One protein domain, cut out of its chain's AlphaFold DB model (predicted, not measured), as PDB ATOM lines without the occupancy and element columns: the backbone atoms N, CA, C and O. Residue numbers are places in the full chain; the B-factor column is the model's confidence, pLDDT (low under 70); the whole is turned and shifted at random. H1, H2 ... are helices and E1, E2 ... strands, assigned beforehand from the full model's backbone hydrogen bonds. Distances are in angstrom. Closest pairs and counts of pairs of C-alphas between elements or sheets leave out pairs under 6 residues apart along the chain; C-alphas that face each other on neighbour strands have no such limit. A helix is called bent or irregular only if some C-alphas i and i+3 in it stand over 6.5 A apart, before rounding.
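This is residues 302 to 327 and 372 to 417 of the 417 residues of the protein "ABCC12" of Bugula neritina (UniProt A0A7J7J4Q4). Two long antiparallel strands, E1 and E2, lie side by side as a bent, twisted ribbon, and one short helix, H1, sits in the hollow of the bend. The short strand E3 is added along E1, and a long link, residues 387 to 400, folds back from the end of E2 to H1. The printed part has 72 residues, with three named strands and one named helix in the order E1, E2, H1, E3; the sheet's order is E2, E1, E3, all antiparallel, and the class is mixed, helices and strands. The whole is loose, with a radius of gyration of the C-alphas of 14.1 A, and only just elongated, spanning 47 by 31 by 17 A.

Find C-alpha 309 at (20.103, 67.351, 89.154); from there E1 runs through residues 309 to 321, 29.4 A from first to last C-alpha, and bends by 79 degrees at residue 315. E2 is residues 374 to 386, 31.0 A long, and bends by 57 degrees at residue 380; look for its last C-alpha at (17.903, 71.218, 88.004). H1 is residues 401 to 408, 11.1 A long. E3 is residues 413 to 415, 6.1 A long, ending with C-alpha 415 at (15.953, 51.682, 73.735).

Start with E2 and E1, antiparallel neighbours whose directions stand at 173 degrees. Look at N 313 and O 383, 2.9 A apart, and at N 377 and O 318, 2.9 A apart, both within hydrogen-bond range. On E1, the inner strand, look next at its antiparallel neighbour E3: N 415 and O 317 are 2.9 A apart and within hydrogen-bond range. E2 and E3 are the edge strands. H1 is on the sheet; its closest C-alphas to E2 are those of Leu 404 and Leu 378, 7.3 A apart, and to E1 those of Ala 407 and Phe 318, 6.9 A apart. E2, H1 and E3 form a split strand-helix-strand unit, two strands that follow each other among the strands of one sheet with a helix between them in the chain and, here, E1 between them in the sheet, and its crossover is right-handed. In H1 every O i to N i+4 pair is within hydrogen-bond range.

The two C-alphas farthest apart are those of Lys 307 and Cys 327, at 47.8 A. Residues 328 to 371 are not printed, and C-alphas 327 and 372 are 18.0 A apart across this cut, which falls between E1 and E2. The link from E2 to H1 is long, with 14 residues, and the link from H1 to E3 is tight, with 4. The mean pLDDT of the printed part is 75.2; look for values under 70 at residues 302 to 307, 321 to 327, 372 to 374 and 416 to 417, the last being the chain's last residue.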
ATOM      1  N   LEU A 302      16.521  54.736  89.656       61.66
ATOM      2  CA  LEU A 302      17.968  54.880  89.709       61.66
ATOM      3  C   LEU A 302      18.338  55.617  91.007       61.66
ATOM      4  O   LEU A 302      17.668  56.588  91.366       61.66
ATOM      5  N   PRO A 303      19.385  55.179  91.731       58.00
ATOM      6  CA  PRO A 303      19.874  55.913  92.889       58.00
ATOM      7  C   PRO A 303      20.295  57.325  92.463       58.00
ATOM      8  O   PRO A 303      20.969  57.500  91.447       58.00
ATOM      9  N   VAL A 304      19.881  58.330  93.240       59.03
ATOM     10  CA  VAL A 304      20.181  59.745  92.986       59.03
ATOM     11  C   VAL A 304      21.700  59.941  93.012       59.03
ATOM     12  O   VAL A 304      22.316  59.882  94.074       59.03
ATOM     13  N   LYS A 305      22.319  60.150  91.842       62.25
ATOM     14  CA  LYS A 305      23.776  60.345  91.713       62.25
ATOM     15  C   LYS A 305      24.237  61.756  92.105       62.25
ATOM     16  O   LYS A 305      25.421  61.958  92.352       62.25
ATOM     17  N   SER A 306      23.341  62.743  92.164       62.09
ATOM     18  CA  SER A 306      23.664  64.135  92.521       62.09
ATOM     19  C   SER A 306      22.430  64.841  93.089       62.09
ATOM     20  O   SER A 306      21.351  64.700  92.526       62.09
ATOM     21  N   LYS A 307      22.572  65.597  94.191       65.88
ATOM     22  CA  LYS A 307      21.449  66.306  94.845       65.88
ATOM     23  C   LYS A 307      20.869  67.459  94.009       65.88
ATOM     24  O   LYS A 307      19.710  67.800  94.208       65.88
ATOM     25  N   ASP A 308      21.645  68.005  93.073       72.25
ATOM     26  CA  ASP A 308      21.274  69.225  92.337       72.25
ATOM     27  C   ASP A 308      20.558  68.956  91.000       72.25
ATOM     28  O   ASP A 308      19.844  69.822  90.489       72.25
ATOM     29  N   LYS A 309      20.709  67.749  90.435       73.19
ATOM     30  CA  LYS A 309      20.103  67.351  89.154       73.19
ATOM     31  C   LYS A 309      18.833  66.531  89.395       73.19
ATOM     32  O   LYS A 309      18.891  65.459  89.991       73.19
ATOM     33  N   LEU A 310      17.696  67.021  88.895       77.38
ATOM     34  CA  LEU A 310      16.387  66.364  88.993       77.38
ATOM     35  C   LEU A 310      16.173  65.334  87.874       77.38
ATOM     36  O   LEU A 310      15.637  64.256  88.120       77.38
ATOM     37  N   LEU A 311      16.587  65.667  86.651       82.62
ATOM     38  CA  LEU A 311      16.480  64.802  85.476       82.62
ATOM     39  C   LEU A 311      17.775  64.889  84.674       82.62
ATOM     40  O   LEU A 311      18.232  65.985  84.364       82.62
ATOM     41  N   GLU A 312      18.341  63.744  84.307       84.75
ATOM     42  CA  GLU A 312      19.488  63.660  83.406       84.75
ATOM     43  C   GLU A 312      19.232  62.550  82.384       84.75
ATOM     44  O   GLU A 312      19.113  61.373  82.732       84.75
ATOM     45  N   ILE A 313      19.113  62.941  81.120       85.62
ATOM     46  CA  ILE A 313      19.005  62.048  79.971       85.62
ATOM     47  C   ILE A 313      20.261  62.287  79.139       85.62
ATOM     48  O   ILE A 313      20.533  63.418  78.753       85.62
ATOM     49  N   ASN A 314      21.045  61.241  78.893       84.19
ATOM     50  CA  ASN A 314      22.274  61.324  78.108       84.19
ATOM     51  C   ASN A 314      22.161  60.361  76.928       84.19
ATOM     52  O   ASN A 314      22.047  59.155  77.171       84.19
ATOM     53  N   LYS A 315      22.133  60.914  75.705       83.94
ATOM     54  CA  LYS A 315      22.037  60.189  74.427       83.94
ATOM     55  C   LYS A 315      21.082  58.998  74.494       83.94
ATOM     56  O   LYS A 315      21.469  57.851  74.299       83.94
ATOM     57  N   ALA A 316      19.839  59.262  74.892       83.06
ATOM     58  CA  ALA A 316      18.832  58.217  75.000       83.06
ATOM     59  C   ALA A 316      17.863  58.285  73.823       83.06
ATOM     60  O   ALA A 316      17.268  59.332  73.559       83.06
ATOM     61  N   SER A 317      17.650  57.133  73.201       85.75
ATOM     62  CA  SER A 317      16.621  56.941  72.189       85.75
ATOM     63  C   SER A 317      15.399  56.257  72.801       85.75
ATOM     64  O   SER A 317      15.509  55.400  73.687       85.75
ATOM     65  N   PHE A 318      14.213  56.659  72.352       84.94
ATOM     66  CA  PHE A 318      12.936  56.141  72.835       84.94
ATOM     67  C   PHE A 318      12.068  55.720  71.659       84.94
ATOM     68  O   PHE A 318      11.999  56.412  70.641       84.94
ATOM     69  N   GLY A 319      11.357  54.609  71.821       80.19
ATOM     70  CA  GLY A 319      10.466  54.110  70.784       80.19
ATOM     71  C   GLY A 319       9.242  53.401  71.331       80.19
ATOM     72  O   GLY A 319       9.224  52.879  72.454       80.19
ATOM     73  N   TRP A 320       8.201  53.397  70.506       76.19
ATOM     74  CA  TRP A 320       7.007  52.605  70.742       76.19
ATOM     75  C   TRP A 320       7.223  51.219  70.167       76.19
ATOM     76  O   TRP A 320       7.554  51.066  68.993       76.19
ATOM     77  N   LYS A 321       7.002  50.195  70.990       62.56
ATOM     78  CA  LYS A 321       6.897  48.841  70.469       62.56
ATOM     79  C   LYS A 321       5.640  48.784  69.608       62.56
ATOM     80  O   LYS A 321       4.547  49.047  70.114       62.56
ATOM     81  N   GLN A 322       5.803  48.516  68.321       54.19
ATOM     82  CA  GLN A 322       4.664  48.306  67.447       54.19
ATOM     83  C   GLN A 322       4.300  46.840  67.617       54.19
ATOM     84  O   GLN A 322       4.986  45.959  67.112       54.19
ATOM     85  N   ASP A 323       3.259  46.562  68.400       42.12
ATOM     86  CA  ASP A 323       2.689  45.225  68.372       42.12
ATOM     87  C   ASP A 323       2.186  45.014  66.941       42.12
ATOM     88  O   ASP A 323       1.174  45.584  66.528       42.12
ATOM     89  N   LEU A 324       2.888  44.172  66.188       33.34
ATOM     90  CA  LEU A 324       2.379  43.471  65.015       33.34
ATOM     91  C   LEU A 324       1.258  42.504  65.457       33.34
ATOM     92  O   LEU A 324       1.264  41.310  65.188       33.34
ATOM     93  N   LEU A 325       0.232  43.035  66.124       32.62
ATOM     94  CA  LEU A 325      -1.140  42.663  65.834       32.62
ATOM     95  C   LEU A 325      -1.499  43.434  64.574       32.62
ATOM     96  O   LEU A 325      -2.222  44.431  64.582       32.62
ATOM     97  N   THR A 326      -0.940  42.958  63.471       28.14
ATOM     98  CA  THR A 326      -1.476  43.165  62.147       28.14
ATOM     99  C   THR A 326      -3.000  43.185  62.242       28.14
ATOM    100  O   THR A 326      -3.654  42.184  62.553       28.14
ATOM    101  N   CYS A 327      -3.592  44.322  61.889       31.27
ATOM    102  CA  CYS A 327      -5.009  44.433  61.553       31.27
ATOM    103  C   CYS A 327      -5.427  43.480  60.402       31.27
ATOM    104  O   CYS A 327      -6.577  43.527  59.959       31.27
ATOM    105  N   GLY A 372      14.064  43.856  65.649       40.84
ATOM    106  CA  GLY A 372      12.644  43.916  65.278       40.84
ATOM    107  C   GLY A 372      11.725  44.772  66.176       40.84
ATOM    108  O   GLY A 372      11.924  44.897  67.385       40.84
ATOM    109  N   ASP A 373      10.644  45.262  65.556       54.31
ATOM    110  CA  ASP A 373       9.371  45.716  66.154       54.31
ATOM    111  C   ASP A 373       9.372  46.960  67.067       54.31
ATOM    112  O   ASP A 373       8.559  47.064  67.996       54.31
ATOM    113  N   VAL A 374      10.222  47.958  66.811       60.78
ATOM    114  CA  VAL A 374      10.141  49.244  67.524       60.78
ATOM    115  C   VAL A 374      10.183  50.424  66.560       60.78
ATOM    116  O   VAL A 374      11.172  50.634  65.870       60.78
ATOM    117  N   VAL A 375       9.134  51.253  66.578       73.69
ATOM    118  CA  VAL A 375       9.154  52.559  65.912       73.69
ATOM    119  C   VAL A 375       9.928  53.513  66.808       73.69
ATOM    120  O   VAL A 375       9.410  53.988  67.830       73.69
ATOM    121  N   LEU A 376      11.182  53.781  66.445       72.50
ATOM    122  CA  LEU A 376      11.940  54.855  67.072       72.50
ATOM    123  C   LEU A 376      11.177  56.171  66.886       72.50
ATOM    124  O   LEU A 376      10.730  56.503  65.795       72.50
ATOM    125  N   THR A 377      10.950  56.882  67.986       80.44
ATOM    126  CA  THR A 377      10.166  58.131  67.997       80.44
ATOM    127  C   THR A 377      11.009  59.316  68.448       80.44
ATOM    128  O   THR A 377      10.746  60.450  68.059       80.44
ATOM    129  N   LEU A 378      12.011  59.074  69.295       83.31
ATOM    130  CA  LEU A 378      12.964  60.073  69.765       83.31
ATOM    131  C   LEU A 378      14.370  59.491  69.651       83.31
ATOM    132  O   LEU A 378      14.597  58.366  70.096       83.31
ATOM    133  N   HIS A 379      15.296  60.275  69.108       86.50
ATOM    134  CA  HIS A 379      16.675  59.873  68.840       86.50
ATOM    135  C   HIS A 379      17.628  60.750  69.653       86.50
ATOM    136  O   HIS A 379      17.449  61.970  69.688       86.50
ATOM    137  N   ASP A 380      18.607  60.129  70.317       84.38
ATOM    138  CA  ASP A 380      19.761  60.792  70.946       84.38
ATOM    139  C   ASP A 380      19.437  62.010  71.825       84.38
ATOM    140  O   ASP A 380      20.173  63.002  71.885       84.38
ATOM    141  N   ILE A 381      18.342  61.927  72.583       87.50
ATOM    142  CA  ILE A 381      17.924  63.019  73.456       87.50
ATOM    143  C   ILE A 381      18.942  63.175  74.583       87.50
ATOM    144  O   ILE A 381      19.201  62.243  75.349       87.50
ATOM    145  N   THR A 382      19.493  64.382  74.698       87.44
ATOM    146  CA  THR A 382      20.404  64.774  75.773       87.44
ATOM    147  C   THR A 382      19.856  66.016  76.463       87.44
ATOM    148  O   THR A 382      19.706  67.060  75.835       87.44
ATOM    149  N   MET A 383      19.524  65.906  77.748       87.50
ATOM    150  CA  MET A 383      19.037  67.032  78.544       87.50
ATOM    151  C   MET A 383      19.324  66.846  80.034       87.50
ATOM    152  O   MET A 383      19.298  65.729  80.554       87.50
ATOM    153  N   SER A 384      19.534  67.957  80.736       86.38
ATOM    154  CA  SER A 384      19.688  68.003  82.190       86.38
ATOM    155  C   SER A 384      18.802  69.094  82.783       86.38
ATOM    156  O   SER A 384      18.843  70.226  82.303       86.38
ATOM    157  N   LEU A 385      18.032  68.769  83.822       87.00
ATOM    158  CA  LEU A 385      17.176  69.712  84.550       87.00
ATOM    159  C   LEU A 385      17.583  69.774  86.024       87.00
ATOM    160  O   LEU A 385      17.753  68.727  86.658       87.00
ATOM    161  N   CYS A 386      17.673  70.983  86.576       85.06
ATOM    162  CA  CYS A 386      17.903  71.218  88.004       85.06
ATOM    163  C   CYS A 386      16.589  71.515  88.745       85.06
ATOM    164  O   CYS A 386      15.586  71.916  88.146       85.06
ATOM    165  N   LEU A 387      16.586  71.332  90.068       83.75
ATOM    166  CA  LEU A 387      15.422  71.641  90.902       83.75
ATOM    167  C   LEU A 387      15.105  73.152  90.858       83.75
ATOM    168  O   LEU A 387      16.003  73.978  90.993       83.75
ATOM    169  N   GLY A 388      13.832  73.518  90.680       83.62
ATOM    170  CA  GLY A 388      13.386  74.921  90.650       83.62
ATOM    171  C   GLY A 388      13.481  75.621  89.287       83.62
ATOM    172  O   GLY A 388      13.171  76.805  89.199       83.62
ATOM    173  N   GLN A 389      13.869  74.914  88.221       87.62
ATOM    174  CA  GLN A 389      13.876  75.451  86.857       87.62
ATOM    175  C   GLN A 389      12.537  75.216  86.141       87.62
ATOM    176  O   GLN A 389      11.976  74.123  86.192       87.62
ATOM    177  N   LEU A 390      12.055  76.234  85.421       88.00
ATOM    178  CA  LEU A 390      10.932  76.127  84.486       88.00
ATOM    179  C   LEU A 390      11.485  76.030  83.060       88.00
ATOM    180  O   LEU A 390      12.153  76.952  82.597       88.00
ATOM    181  N   VAL A 391      11.201  74.930  82.361       88.00
ATOM    182  CA  VAL A 391      11.694  74.684  80.997       88.00
ATOM    183  C   VAL A 391      10.528  74.564  80.023       88.00
ATOM    184  O   VAL A 391       9.603  73.783  80.239       88.00
ATOM    185  N   GLY A 392      10.584  75.342  78.941       90.56
ATOM    186  CA  GLY A 392       9.646  75.262  77.822       90.56
ATOM    187  C   GLY A 392      10.170  74.345  76.716       90.56
ATOM    188  O   GLY A 392      11.337  74.430  76.343       90.56
ATOM    189  N   VAL A 393       9.303  73.486  76.171       90.06
ATOM    190  CA  VAL A 393       9.616  72.615  75.026       90.06
ATOM    191  C   VAL A 393       8.883  73.135  73.788       90.06
ATOM    192  O   VAL A 393       7.654  73.081  73.723       90.06
ATOM    193  N   CYS A 394       9.631  73.609  72.790       91.25
ATOM    194  CA  CYS A 394       9.102  74.181  71.546       91.25
ATOM    195  C   CYS A 394       9.525  73.349  70.323       91.25
ATOM    196  O   CYS A 394      10.558  72.688  70.341       91.25
ATOM    197  N   GLY A 395       8.722  73.370  69.254       91.44
ATOM    198  CA  GLY A 395       9.010  72.644  68.009       91.44
ATOM    199  C   GLY A 395       7.786  72.498  67.101       91.44
ATOM    200  O   GLY A 395       6.656  72.730  67.543       91.44
ATOM    201  N   ALA A 396       7.992  72.078  65.851       90.94
ATOM    202  CA  ALA A 396       6.933  71.888  64.852       90.94
ATOM    203  C   ALA A 396       5.889  70.824  65.259       90.94
ATOM    204  O   ALA A 396       6.145  69.960  66.101       90.94
ATOM    205  N   VAL A 397       4.678  70.875  64.697       88.81
ATOM    206  CA  VAL A 397       3.645  69.848  64.945       88.81
ATOM    207  C   VAL A 397       4.185  68.476  64.517       88.81
ATOM    208  O   VAL A 397       4.745  68.349  63.438       88.81
ATOM    209  N   GLY A 398       4.072  67.464  65.384       83.44
ATOM    210  CA  GLY A 398       4.623  66.124  65.130       83.44
ATOM    211  C   GLY A 398       6.085  65.912  65.548       83.44
ATOM    212  O   GLY A 398       6.540  64.778  65.538       83.44
ATOM    213  N   SER A 399       6.800  66.939  66.027       85.50
ATOM    214  CA  SER A 399       8.221  66.838  66.423       85.50
ATOM    215  C   SER A 399       8.508  66.019  67.702       85.50
ATOM    216  O   SER A 399       9.558  66.188  68.311       85.50
ATOM    217  N   GLY A 400       7.552  65.229  68.200       85.94
ATOM    218  CA  GLY A 400       7.748  64.389  69.390       85.94
ATOM    219  C   GLY A 400       7.658  65.095  70.754       85.94
ATOM    220  O   GLY A 400       7.973  64.475  71.763       85.94
ATOM    221  N   LYS A 401       7.182  66.349  70.843       90.75
ATOM    222  CA  LYS A 401       7.065  67.093  72.126       90.75
ATOM    223  C   LYS A 401       6.289  66.329  73.210       90.75
ATOM    224  O   LYS A 401       6.762  66.182  74.331       90.75
ATOM    225  N   SER A 402       5.100  65.821  72.877       88.50
ATOM    226  CA  SER A 402       4.285  65.022  73.805       88.50
ATOM    227  C   SER A 402       4.938  63.675  74.119       88.50
ATOM    228  O   SER A 402       4.895  63.226  75.261       88.50
ATOM    229  N   SER A 403       5.595  63.059  73.132       87.62
ATOM    230  CA  SER A 403       6.331  61.802  73.297       87.62
ATOM    231  C   SER A 403       7.535  61.958  74.227       87.62
ATOM    232  O   SER A 403       7.813  61.048  75.000       87.62
ATOM    233  N   LEU A 404       8.200  63.120  74.228       87.12
ATOM    234  CA  LEU A 404       9.285  63.444  75.158       87.12
ATOM    235  C   LEU A 404       8.780  63.477  76.605       87.12
ATOM    236  O   LEU A 404       9.389  62.877  77.485       87.12
ATOM    237  N   ILE A 405       7.627  64.105  76.850       87.50
ATOM    238  CA  ILE A 405       7.001  64.113  78.182       87.50
ATOM    239  C   ILE A 405       6.614  62.687  78.600       87.50
ATOM    240  O   ILE A 405       6.883  62.274  79.726       87.50
ATOM    241  N   GLN A 406       6.033  61.903  77.691       83.69
ATOM    242  CA  GLN A 406       5.688  60.501  77.948       83.69
ATOM    243  C   GLN A 406       6.924  59.631  78.222       83.69
ATOM    244  O   GLN A 406       6.860  58.730  79.057       83.69
ATOM    245  N   ALA A 407       8.055  59.905  77.570       82.75
ATOM    246  CA  ALA A 407       9.328  59.243  77.832       82.75
ATOM    247  C   ALA A 407       9.872  59.580  79.231       82.75
ATOM    248  O   ALA A 407      10.280  58.674  79.955       82.75
ATOM    249  N   ILE A 408       9.792  60.849  79.654       83.19
ATOM    250  CA  ILE A 408      10.168  61.284  81.014       83.19
ATOM    251  C   ILE A 408       9.283  60.612  82.075       83.19
ATOM    252  O   ILE A 408       9.780  60.172  83.109       83.19
ATOM    253  N   LEU A 409       7.982  60.467  81.801       80.19
ATOM    254  CA  LEU A 409       7.038  59.731  82.653       80.19
ATOM    255  C   LEU A 409       7.243  58.202  82.614       80.19
ATOM    256  O   LEU A 409       6.531  57.468  83.300       80.19
ATOM    257  N   GLY A 410       8.185  57.705  81.805       75.88
ATOM    258  CA  GLY A 410       8.488  56.283  81.657       75.88
ATOM    259  C   GLY A 410       7.424  55.485  80.901       75.88
ATOM    260  O   GLY A 410       7.388  54.260  81.022       75.88
ATOM    261  N   MET A 411       6.522  56.144  80.166       73.00
ATOM    262  CA  MET A 411       5.480  55.488  79.363       73.00
ATOM    263  C   MET A 411       6.045  54.914  78.058       73.00
ATOM    264  O   MET A 411       5.590  53.869  77.596       73.00
ATOM    265  N   VAL A 412       7.075  55.546  77.490       76.62
ATOM    266  CA  VAL A 412       7.797  55.064  76.298       76.62
ATOM    267  C   VAL A 412       9.020  54.260  76.733       76.62
ATOM    268  O   VAL A 412       9.685  54.619  77.707       76.62
ATOM    269  N   ARG A 413       9.337  53.161  76.036       74.12
ATOM    270  CA  ARG A 413      10.538  52.378  76.361       74.12
ATOM    271  C   ARG A 413      11.780  53.155  75.950       74.12
ATOM    272  O   ARG A 413      11.878  53.621  74.817       74.12
ATOM    273  N   LYS A 414      12.749  53.224  76.864       76.62
ATOM    274  CA  LYS A 414      14.129  53.538  76.504       76.62
ATOM    275  C   LYS A 414      14.684  52.365  75.704       76.62
ATOM    276  O   LYS A 414      14.610  51.224  76.165       76.62
ATOM    277  N   LEU A 415      15.236  52.655  74.539       73.75
ATOM    278  CA  LEU A 415      15.953  51.682  73.735       73.75
ATOM    279  C   LEU A 415      17.418  51.739  74.148       73.75
ATOM    280  O   LEU A 415      18.011  52.813  74.231       73.75
ATOM    281  N   SER A 416      17.965  50.585  74.515       58.72
ATOM    282  CA  SER A 416      19.408  50.413  74.617       58.72
ATOM    283  C   SER A 416      19.913  50.192  73.199       58.72
ATOM    284  O   SER A 416      19.862  49.062  72.716       58.72
ATOM    285  N   ILE A 417      20.275  51.284  72.532       43.62
ATOM    286  CA  ILE A 417      21.108  51.241  71.332       43.62
ATOM    287  C   ILE A 417      22.558  51.280  71.803       43.62
ATOM    288  O   ILE A 417      22.830  52.065  72.747       43.62
TER     289      ILE A 417